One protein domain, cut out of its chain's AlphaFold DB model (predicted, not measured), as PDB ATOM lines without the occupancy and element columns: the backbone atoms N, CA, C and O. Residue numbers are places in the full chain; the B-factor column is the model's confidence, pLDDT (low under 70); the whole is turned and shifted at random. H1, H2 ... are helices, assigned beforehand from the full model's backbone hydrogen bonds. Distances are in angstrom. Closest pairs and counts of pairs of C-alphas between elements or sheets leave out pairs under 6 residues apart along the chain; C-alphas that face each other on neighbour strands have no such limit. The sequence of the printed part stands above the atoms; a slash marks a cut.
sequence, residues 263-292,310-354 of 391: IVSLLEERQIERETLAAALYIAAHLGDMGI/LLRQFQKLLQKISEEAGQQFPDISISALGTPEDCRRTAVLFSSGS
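What this domain is: This is residues 263 to 292 and 310 to 354 of the 391 residues of an uncharacterized protein of Marispirochaeta aestuarii (UniProt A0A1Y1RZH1). Two layers of paired helices make the body: H2 and H4 side by side, running opposite ways, and the long H3 with short H1 set steeply beside it. The link of residues 329 to 339 folds back from H3 to H4. The 75 printed residues hold four named helices, H1 to H4, and no named strand: all helix, compact, radius of gyration of the C-alphas 11.4 A, spans 31 by 22 by 19 A.

Where its parts are: H1, residues 263 to 268, begins at C-alpha (38.074, -40.691, -18.157). H2 is 274 to 290, 24.8 A; H3 310 to 328, 26.9 A; H4 340 to 351, ending at C-alpha (43.697, -55.444, -14.772).

How they stand to each other: H1 and H2, a hairpin, only just touch, with 3 C-alpha pairs within 8 A, the closest Ile 263 and Ala 280, 6.9 A. H1 touches H3, closest C-alphas Val 264 and Ile 321, 5.7 A. H2 touches H4 at a shallow tilt of 18 degrees, closest C-alphas Ala 278 and Ala 347, 4.0 A. H2 and H3 are near each other. In each helix every O i to N i+4 pair is within hydrogen-bond range.

The domain as a whole: Residues 293 to 309 are cut out, C-alphas 292 and 310 standing 9.1 A apart. H3 to H4 is a long link. Residues 352 to 354 have pLDDT under 70.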
ATOM      1  N   ILE A 263      36.899 -40.112 -18.837       97.50
ATOM      2  CA  ILE A 263      38.074 -40.691 -18.157       97.50
ATOM      3  C   ILE A 263      38.912 -39.599 -17.481       97.50
ATOM      4  O   ILE A 263      39.294 -39.749 -16.321       97.50
ATOM      5  N   VAL A 264      39.175 -38.491 -18.183       97.50
ATOM      6  CA  VAL A 264      39.903 -37.342 -17.620       97.50
ATOM      7  C   VAL A 264      39.191 -36.787 -16.383       97.50
ATOM      8  O   VAL A 264      39.844 -36.615 -15.358       97.50
ATOM      9  N   SER A 265      37.875 -36.558 -16.448       97.00
ATOM     10  CA  SER A 265      37.085 -36.037 -15.317       97.00
ATOM     11  C   SER A 265      37.209 -36.941 -14.089       97.00
ATOM     12  O   SER A 265      37.462 -36.464 -12.987       97.00
ATOM     13  N   LEU A 266      37.104 -38.261 -14.279       95.62
ATOM     14  CA  LEU A 266      37.219 -39.227 -13.186       95.62
ATOM     15  C   LEU A 266      38.612 -39.253 -12.534       95.62
ATOM     16  O   LEU A 266      38.719 -39.421 -11.314       95.62
ATOM     17  N   LEU A 267      39.670 -39.099 -13.335       96.00
ATOM     18  CA  LEU A 267      41.050 -39.013 -12.851       96.00
ATOM     19  C   LEU A 267      41.291 -37.706 -12.076       96.00
ATOM     20  O   LEU A 267      41.830 -37.743 -10.970       96.00
ATOM     21  N   GLU A 268      40.829 -36.567 -12.602       95.44
ATOM     22  CA  GLU A 268      40.950 -35.257 -11.940       95.44
ATOM     23  C   GLU A 268      40.217 -35.223 -10.591       95.44
ATOM     24  O   GLU A 268      40.720 -34.674  -9.607       95.44
ATOM     25  N   GLU A 269      39.048 -35.863 -10.516       94.25
ATOM     26  CA  GLU A 269      38.254 -35.986  -9.291       94.25
ATOM     27  C   GLU A 269      38.822 -37.026  -8.304       94.25
ATOM     28  O   GLU A 269      38.395 -37.074  -7.149       94.25
ATOM     29  N   ARG A 270      39.807 -37.838  -8.723       92.88
ATOM     30  CA  ARG A 270      40.393 -38.962  -7.964       92.88
ATOM     31  C   ARG A 270      39.365 -40.003  -7.509       92.88
ATOM     32  O   ARG A 270      39.550 -40.648  -6.477       92.88
ATOM     33  N   GLN A 271      38.295 -40.182  -8.280       86.25
ATOM     34  CA  GLN A 271      37.181 -41.083  -7.952       86.25
ATOM     35  C   GLN A 271      37.237 -42.422  -8.700       86.25
ATOM     36  O   GLN A 271      36.274 -43.184  -8.676       86.25
ATOM     37  N   ILE A 272      38.349 -42.726  -9.373       92.75
ATOM     38  CA  ILE A 272      38.471 -43.930 -10.198       92.75
ATOM     39  C   ILE A 272      39.348 -45.003  -9.555       92.75
ATOM     40  O   ILE A 272      40.476 -44.752  -9.126       92.75
ATOM     41  N   GLU A 273      38.823 -46.223  -9.513       94.25
ATOM     42  CA  GLU A 273      39.575 -47.425  -9.161       94.25
ATOM     43  C   GLU A 273      40.304 -47.990 -10.386       94.25
ATOM     44  O   GLU A 273      39.930 -47.733 -11.533       94.25
ATOM     45  N   ARG A 274      41.339 -48.809 -10.156       93.31
ATOM     46  CA  ARG A 274      42.145 -49.403 -11.238       93.31
ATOM     47  C   ARG A 274      41.303 -50.211 -12.220       93.31
ATOM     48  O   ARG A 274      41.489 -50.081 -13.425       93.31
ATOM     49  N   GLU A 275      40.376 -51.019 -11.710       92.38
ATOM     50  CA  GLU A 275      39.520 -51.877 -12.538       92.38
ATOM     51  C   GLU A 275      38.572 -51.042 -13.409       92.38
ATOM     52  O   GLU A 275      38.424 -51.310 -14.601       92.38
ATOM     53  N   THR A 276      38.008 -49.966 -12.852       93.38
ATOM     54  CA  THR A 276      37.159 -49.021 -13.589       93.38
ATOM     55  C   THR A 276      37.940 -48.288 -14.677       93.38
ATOM     56  O   THR A 276      37.456 -48.169 -15.801       93.38
ATOM     57  N   LEU A 277      39.168 -47.845 -14.384       95.00
ATOM     58  CA  LEU A 277      40.039 -47.223 -15.384       95.00
ATOM     59  C   LEU A 277      40.397 -48.208 -16.502       95.00
ATOM     60  O   LEU A 277      40.369 -47.834 -17.674       95.00
ATOM     61  N   ALA A 278      40.686 -49.467 -16.163       94.00
ATOM     62  CA  ALA A 278      40.952 -50.504 -17.151       94.00
ATOM     63  C   ALA A 278      39.758 -50.715 -18.091       94.00
ATOM     64  O   ALA A 278      39.924 -50.694 -19.311       94.00
ATOM     65  N   ALA A 279      38.554 -50.869 -17.534       94.00
ATOM     66  CA  ALA A 279      37.332 -51.028 -18.315       94.00
ATOM     67  C   ALA A 279      37.073 -49.811 -19.217       94.00
ATOM     68  O   ALA A 279      36.771 -49.966 -20.401       94.00
ATOM     69  N   ALA A 280      37.262 -48.597 -18.694       95.06
ATOM     70  CA  ALA A 280      37.073 -47.378 -19.468       95.06
ATOM     71  C   ALA A 280      38.091 -47.247 -20.614       95.06
ATOM     72  O   ALA A 280      37.709 -46.904 -21.730       95.06
ATOM     73  N   LEU A 281      39.366 -47.579 -20.386       95.44
ATOM     74  CA  LEU A 281      40.386 -47.604 -21.441       95.44
ATOM     75  C   LEU A 281      40.097 -48.670 -22.506       95.44
ATOM     76  O   LEU A 281      40.359 -48.440 -23.686       95.44
ATOM     77  N   TYR A 282      39.529 -49.812 -22.116       94.44
ATOM     78  CA  TYR A 282      39.116 -50.845 -23.063       94.44
ATOM     79  C   TYR A 282      37.980 -50.362 -23.977       94.44
ATOM     80  O   TYR A 282      38.045 -50.548 -25.191       94.44
ATOM     81  N   ILE A 283      36.980 -49.675 -23.414       94.12
ATOM     82  CA  ILE A 283      35.891 -49.064 -24.193       94.12
ATOM     83  C   ILE A 283      36.435 -47.965 -25.117       94.12
ATOM     84  O   ILE A 283      36.061 -47.918 -26.285       94.12
ATOM     85  N   ALA A 284      37.372 -47.135 -24.643       95.12
ATOM     86  CA  ALA A 284      38.020 -46.119 -25.474       95.12
ATOM     87  C   ALA A 284      38.722 -46.742 -26.692       95.12
ATOM     88  O   ALA A 284      38.598 -46.237 -27.805       95.12
ATOM     89  N   ALA A 285      39.422 -47.863 -26.497       93.19
ATOM     90  CA  ALA A 285      40.049 -48.583 -27.597       93.19
ATOM     91  C   ALA A 285      39.018 -49.128 -28.594       93.19
ATOM     92  O   ALA A 285      39.217 -49.016 -29.799       93.19
ATOM     93  N   HIS A 286      37.906 -49.680 -28.101       93.06
ATOM     94  CA  HIS A 286      36.835 -50.183 -28.956       93.06
ATOM     95  C   HIS A 286      36.196 -49.074 -29.806       93.06
ATOM     96  O   HIS A 286      36.045 -49.248 -31.011       93.06
ATOM     97  N   LEU A 287      35.886 -47.921 -29.206       92.94
ATOM     98  CA  LEU A 287      35.378 -46.750 -29.932       92.94
ATOM     99  C   LEU A 287      36.403 -46.243 -30.961       92.94
ATOM    100  O   LEU A 287      36.043 -45.940 -32.095       92.94
ATOM    101  N   GLY A 288      37.689 -46.222 -30.598       90.69
ATOM    102  CA  GLY A 288      38.771 -45.848 -31.510       90.69
ATOM    103  C   GLY A 288      38.918 -46.773 -32.720       90.69
ATOM    104  O   GLY A 288      39.213 -46.291 -33.807       90.69
ATOM    105  N   ASP A 289      38.664 -48.074 -32.573       89.50
ATOM    106  CA  ASP A 289      38.681 -49.006 -33.711       89.50
ATOM    107  C   ASP A 289      37.503 -48.791 -34.683       89.50
ATOM    108  O   ASP A 289      37.577 -49.210 -35.844       89.50
ATOM    109  N   MET A 290      36.402 -48.195 -34.206       87.25
ATOM    110  CA  MET A 290      35.211 -47.901 -35.011       87.25
ATOM    111  C   MET A 290      35.291 -46.548 -35.732       87.25
ATOM    112  O   MET A 290      34.664 -46.403 -36.780       87.25
ATOM    113  N   GLY A 291      36.051 -45.589 -35.196       82.44
ATOM    114  CA  GLY A 291      36.187 -44.230 -35.733       82.44
ATOM    115  C   GLY A 291      37.384 -44.007 -36.670       82.44
ATOM    116  O   GLY A 291      38.013 -44.939 -37.180       82.44
ATOM    117  N   ILE A 292      37.740 -42.733 -36.862       70.25
ATOM    118  CA  ILE A 292      38.826 -42.242 -37.736       70.25
ATOM    119  C   ILE A 292      40.222 -42.700 -37.262       70.25
ATOM    120  O   ILE A 292      41.190 -42.656 -38.020       70.25
ATOM    121  N   LEU A 310      40.591 -32.992 -34.953       89.50
ATOM    122  CA  LEU A 310      40.021 -33.974 -34.036       89.50
ATOM    123  C   LEU A 310      41.086 -34.938 -33.497       89.50
ATOM    124  O   LEU A 310      41.218 -35.089 -32.283       89.50
ATOM    125  N   LEU A 311      41.957 -35.460 -34.364       89.62
ATOM    126  CA  LEU A 311      43.104 -36.289 -33.974       89.62
ATOM    127  C   LEU A 311      44.017 -35.577 -32.969       89.62
ATOM    128  O   LEU A 311      44.432 -36.159 -31.966       89.62
ATOM    129  N   ARG A 312      44.293 -34.281 -33.177       92.25
ATOM    130  CA  ARG A 312      45.060 -33.476 -32.210       92.25
ATOM    131  C   ARG A 312      44.337 -33.330 -30.874       92.25
ATOM    132  O   ARG A 312      45.000 -33.223 -29.842       92.25
ATOM    133  N   GLN A 313      43.006 -33.269 -30.869       94.19
ATOM    134  CA  GLN A 313      42.235 -33.237 -29.627       94.19
ATOM    135  C   GLN A 313      42.309 -34.581 -28.896       94.19
ATOM    136  O   GLN A 313      42.566 -34.579 -27.692       94.19
ATOM    137  N   PHE A 314      42.190 -35.708 -29.605       93.88
ATOM    138  CA  PHE A 314      42.369 -37.041 -29.022       93.88
ATOM    139  C   PHE A 314      43.755 -37.221 -28.413       93.88
ATOM    140  O   PHE A 314      43.859 -37.594 -27.248       93.88
ATOM    141  N   GLN A 315      44.815 -36.854 -29.138       92.81
ATOM    142  CA  GLN A 315      46.189 -36.935 -28.631       92.81
ATOM    143  C   GLN A 315      46.383 -36.131 -27.339       92.81
ATOM    144  O   GLN A 315      46.997 -36.619 -26.394       92.81
ATOM    145  N   LYS A 316      45.814 -34.920 -27.258       95.81
ATOM    146  CA  LYS A 316      45.866 -34.104 -26.033       95.81
ATOM    147  C   LYS A 316      45.144 -34.765 -24.862       95.81
ATOM    148  O   LYS A 316      45.643 -34.715 -23.741       95.81
ATOM    149  N   LEU A 317      43.974 -35.360 -25.103       96.81
ATOM    150  CA  LEU A 317      43.211 -36.049 -24.062       96.81
ATOM    151  C   LEU A 317      43.933 -37.315 -23.592       96.81
ATOM    152  O   LEU A 317      44.072 -37.514 -22.391       96.81
ATOM    153  N   LEU A 318      44.460 -38.125 -24.511       95.25
ATOM    154  CA  LEU A 318      45.226 -39.331 -24.194       95.25
ATOM    155  C   LEU A 318      46.513 -39.020 -23.421       95.25
ATOM    156  O   LEU A 318      46.816 -39.697 -22.437       95.25
ATOM    157  N   GLN A 319      47.232 -37.959 -23.801       95.75
ATOM    158  CA  GLN A 319      48.382 -37.478 -23.039       95.75
ATOM    159  C   GLN A 319      47.970 -37.096 -21.612       95.75
ATOM    160  O   GLN A 319      48.598 -37.545 -20.655       95.75
ATOM    161  N   LYS A 320      46.883 -36.330 -21.461       96.75
ATOM    162  CA  LYS A 320      46.364 -35.942 -20.146       96.75
ATOM    163  C   LYS A 320      45.965 -37.158 -19.303       96.75
ATOM    164  O   LYS A 320      46.306 -37.214 -18.129       96.75
ATOM    165  N   ILE A 321      45.315 -38.160 -19.900       96.44
ATOM    166  CA  ILE A 321      44.984 -39.426 -19.225       96.44
ATOM    167  C   ILE A 321      46.257 -40.120 -18.735       96.44
ATOM    168  O   ILE A 321      46.307 -40.546 -17.586       96.44
ATOM    169  N   SER A 322      47.296 -40.208 -19.571       95.31
ATOM    170  CA  SER A 322      48.576 -40.816 -19.188       95.31
ATOM    171  C   SER A 322      49.251 -40.071 -18.032       95.31
ATOM    172  O   SER A 322      49.814 -40.712 -17.143       95.31
ATOM    173  N   GLU A 323      49.218 -38.738 -18.044       95.56
ATOM    174  CA  GLU A 323      49.804 -37.891 -17.002       95.56
ATOM    175  C   GLU A 323      49.059 -38.044 -15.669       95.56
ATOM    176  O   GLU A 323      49.686 -38.335 -14.649       95.56
ATOM    177  N   GLU A 324      47.731 -37.907 -15.673       96.88
ATOM    178  CA  GLU A 324      46.906 -38.010 -14.464       96.88
ATOM    179  C   GLU A 324      46.910 -39.435 -13.888       96.88
ATOM    180  O   GLU A 324      47.101 -39.630 -12.685       96.88
ATOM    181  N   ALA A 325      46.798 -40.460 -14.739       95.06
ATOM    182  CA  ALA A 325      46.860 -41.850 -14.295       95.06
ATOM    183  C   ALA A 325      48.240 -42.207 -13.718       95.06
ATOM    184  O   ALA A 325      48.311 -42.923 -12.721       95.06
ATOM    185  N   GLY A 326      49.334 -41.677 -14.278       94.94
ATOM    186  CA  GLY A 326      50.684 -41.883 -13.742       94.94
ATOM    187  C   GLY A 326      50.894 -41.215 -12.378       94.94
ATOM    188  O   GLY A 326      51.605 -41.752 -11.527       94.94
ATOM    189  N   GLN A 327      50.245 -40.073 -12.136       95.06
ATOM    190  CA  GLN A 327      50.247 -39.423 -10.821       95.06
ATOM    191  C   GLN A 327      49.436 -40.211  -9.788       95.06
ATOM    192  O   GLN A 327      49.858 -40.332  -8.635       95.06
ATOM    193  N   GLN A 328      48.276 -40.736 -10.184       95.75
ATOM    194  CA  GLN A 328      47.378 -41.457  -9.281       95.75
ATOM    195  C   GLN A 328      47.843 -42.898  -9.000       95.75
ATOM    196  O   GLN A 328      47.630 -43.405  -7.896       95.75
ATOM    197  N   PHE A 329      48.518 -43.543  -9.957       94.12
ATOM    198  CA  PHE A 329      48.973 -44.936  -9.886       94.12
ATOM    199  C   PHE A 329      50.480 -45.061 -10.194       94.12
ATOM    200  O   PHE A 329      50.863 -45.637 -11.214       94.12
ATOM    201  N   PRO A 330      51.361 -44.542  -9.317       92.88
ATOM    202  CA  PRO A 330      52.801 -44.439  -9.585       92.88
ATOM    203  C   PRO A 330      53.531 -45.791  -9.666       92.88
ATOM    204  O   PRO A 330      54.677 -45.852 -10.104       92.88
ATOM    205  N   ASP A 331      52.900 -46.876  -9.222       91.25
ATOM    206  CA  ASP A 331      53.416 -48.243  -9.315       91.25
ATOM    207  C   ASP A 331      53.210 -48.880 -10.699       91.25
ATOM    208  O   ASP A 331      53.787 -49.931 -10.976       91.25
ATOM    209  N   ILE A 332      52.427 -48.247 -11.577       88.94
ATOM    210  CA  ILE A 332      52.172 -48.716 -12.939       88.94
ATOM    211  C   ILE A 332      52.918 -47.806 -13.916       88.94
ATOM    212  O   ILE A 332      52.687 -46.602 -13.986       88.94
ATOM    213  N   SER A 333      53.826 -48.386 -14.703       89.12
ATOM    214  CA  SER A 333      54.522 -47.648 -15.757       89.12
ATOM    215  C   SER A 333      53.612 -47.516 -16.979       89.12
ATOM    216  O   SER A 333      53.439 -48.469 -17.737       89.12
ATOM    217  N   ILE A 334      53.012 -46.337 -17.147       88.44
ATOM    218  CA  ILE A 334      52.141 -46.016 -18.281       88.44
ATOM    219  C   ILE A 334      53.009 -45.444 -19.407       88.44
ATOM    220  O   ILE A 334      53.673 -44.420 -19.236       88.44
ATOM    221  N   SER A 335      53.044 -46.126 -20.552       86.19
ATOM    222  CA  SER A 335      53.613 -45.571 -21.784       86.19
ATOM    223  C   SER A 335      52.686 -44.506 -22.367       86.19
ATOM    224  O   SER A 335      51.482 -44.546 -22.128       86.19
ATOM    225  N   ALA A 336      53.228 -43.590 -23.173       87.06
ATOM    226  CA  ALA A 336      52.417 -42.585 -23.853       87.06
ATOM    227  C   ALA A 336      51.266 -43.245 -24.635       87.06
ATOM    228  O   ALA A 336      51.499 -44.147 -25.437       87.06
ATOM    229  N   LEU A 337      50.040 -42.790 -24.377       86.62
ATOM    230  CA  LEU A 337      48.841 -43.236 -25.074       86.62
ATOM    231  C   LEU A 337      48.704 -42.449 -26.383       86.62
ATOM    232  O   LEU A 337      48.552 -41.227 -26.345       86.62
ATOM    233  N   GLY A 338      48.768 -43.126 -27.529       81.69
ATOM    234  CA  GLY A 338      48.586 -42.496 -28.842       81.69
ATOM    235  C   GLY A 338      47.615 -43.231 -29.763       81.69
ATOM    236  O   GLY A 338      47.077 -42.616 -30.681       81.69
ATOM    237  N   THR A 339      47.376 -44.516 -29.507       86.12
ATOM    238  CA  THR A 339      46.582 -45.406 -30.361       86.12
ATOM    239  C   THR A 339      45.562 -46.214 -29.548       86.12
ATOM    240  O   THR A 339      45.738 -46.388 -28.335       86.12
ATOM    241  N   PRO A 340      44.519 -46.776 -30.192       84.75
ATOM    242  CA  PRO A 340      43.627 -47.747 -29.553       84.75
ATOM    243  C   PRO A 340      44.375 -48.931 -28.917       84.75
ATOM    244  O   PRO A 340      44.009 -49.410 -27.841       84.75
ATOM    245  N   GLU A 341      45.474 -49.375 -29.533       86.56
ATOM    246  CA  GLU A 341      46.300 -50.464 -29.006       86.56
ATOM    247  C   GLU A 341      47.039 -50.071 -27.717       86.56
ATOM    248  O   GLU A 341      47.127 -50.873 -26.784       86.56
ATOM    249  N   ASP A 342      47.498 -48.823 -27.603       88.81
ATOM    250  CA  ASP A 342      48.089 -48.321 -26.357       88.81
ATOM    251  C   ASP A 342      47.063 -48.314 -25.215       88.81
ATOM    252  O   ASP A 342      47.390 -48.691 -24.083       88.81
ATOM    253  N   CYS A 343      45.807 -47.952 -25.510       89.31
ATOM    254  CA  CYS A 343      44.703 -48.016 -24.552       89.31
ATOM    255  C   CYS A 343      44.442 -49.458 -24.089       89.31
ATOM    256  O   CYS A 343      44.375 -49.697 -22.880       89.31
ATOM    257  N   ARG A 344      44.380 -50.435 -25.010       90.19
ATOM    258  CA  ARG A 344      44.237 -51.869 -24.676       90.19
ATOM    259  C   ARG A 344      45.370 -52.375 -23.796       90.19
ATOM    260  O   ARG A 344      45.124 -52.974 -22.748       90.19
ATOM    261  N   ARG A 345      46.618 -52.128 -24.198       89.25
ATOM    262  CA  ARG A 345      47.803 -52.558 -23.440       89.25
ATOM    263  C   ARG A 345      47.807 -51.970 -22.035       89.25
ATOM    264  O   ARG A 345      48.075 -52.684 -21.072       89.25
ATOM    265  N   THR A 346      47.460 -50.692 -21.913       89.50
ATOM    266  CA  THR A 346      47.372 -50.012 -20.618       89.50
ATOM    267  C   THR A 346      46.239 -50.580 -19.762       89.50
ATOM    268  O   THR A 346      46.456 -50.854 -18.583       89.50
ATOM    269  N   ALA A 347      45.067 -50.867 -20.339       91.12
ATOM    270  CA  ALA A 347      43.964 -51.519 -19.630       91.12
ATOM    271  C   ALA A 347      44.372 -52.878 -19.025       91.12
ATOM    272  O   ALA A 347      44.044 -53.174 -17.873       91.12
ATOM    273  N   VAL A 348      45.143 -53.686 -19.764       89.94
ATOM    274  CA  VAL A 348      45.673 -54.973 -19.276       89.94
ATOM    275  C   VAL A 348      46.595 -54.778 -18.070       89.94
ATOM    276  O   VAL A 348      46.478 -55.526 -17.099       89.94
ATOM    277  N   LEU A 349      47.459 -53.756 -18.076       88.81
ATOM    278  CA  LEU A 349      48.326 -53.449 -16.932       88.81
ATOM    279  C   LEU A 349      47.507 -53.155 -15.668       88.81
ATOM    280  O   LEU A 349      47.793 -53.717 -14.612       88.81
ATOM    281  N   PHE A 350      46.441 -52.360 -15.789       88.06
ATOM    282  CA  PHE A 350      45.546 -52.050 -14.670       88.06
ATOM    283  C   PHE A 350      44.726 -53.256 -14.183       88.06
ATOM    284  O   PHE A 350      44.385 -53.323 -13.004       88.06
ATOM    285  N   SER A 351      44.463 -54.223 -15.065       84.75
ATOM    286  CA  SER A 351      43.697 -55.444 -14.772       84.75
ATOM    287  C   SER A 351      44.545 -56.575 -14.177       84.75
ATOM    288  O   SER A 351      44.053 -57.408 -13.424       84.75
ATOM    289  N   SER A 352      45.841 -56.617 -14.494       66.44
ATOM    290  CA  SER A 352      46.755 -57.716 -14.132       66.44
ATOM    291  C   SER A 352      47.106 -57.826 -12.635       66.44
ATOM    292  O   SER A 352      47.822 -58.741 -12.237       66.44
ATOM    293  N   GLY A 353      46.554 -56.951 -11.784       57.41
ATOM    294  CA  GLY A 353      46.556 -57.108 -10.323       57.41
ATOM    295  C   GLY A 353      45.403 -57.964  -9.772       57.41
ATOM    296  O   GLY A 353      45.447 -58.347  -8.603       57.41
ATOM    297  N   SER A 354      44.392 -58.282 -10.590       48.91
ATOM    298  CA  SER A 354      43.246 -59.123 -10.233       48.91
ATOM    299  C   SER A 354      43.062 -60.254 -11.253       48.91
ATOM    300  O   SER A 354      42.153 -60.271 -12.081       48.91
TER     301      SER A 354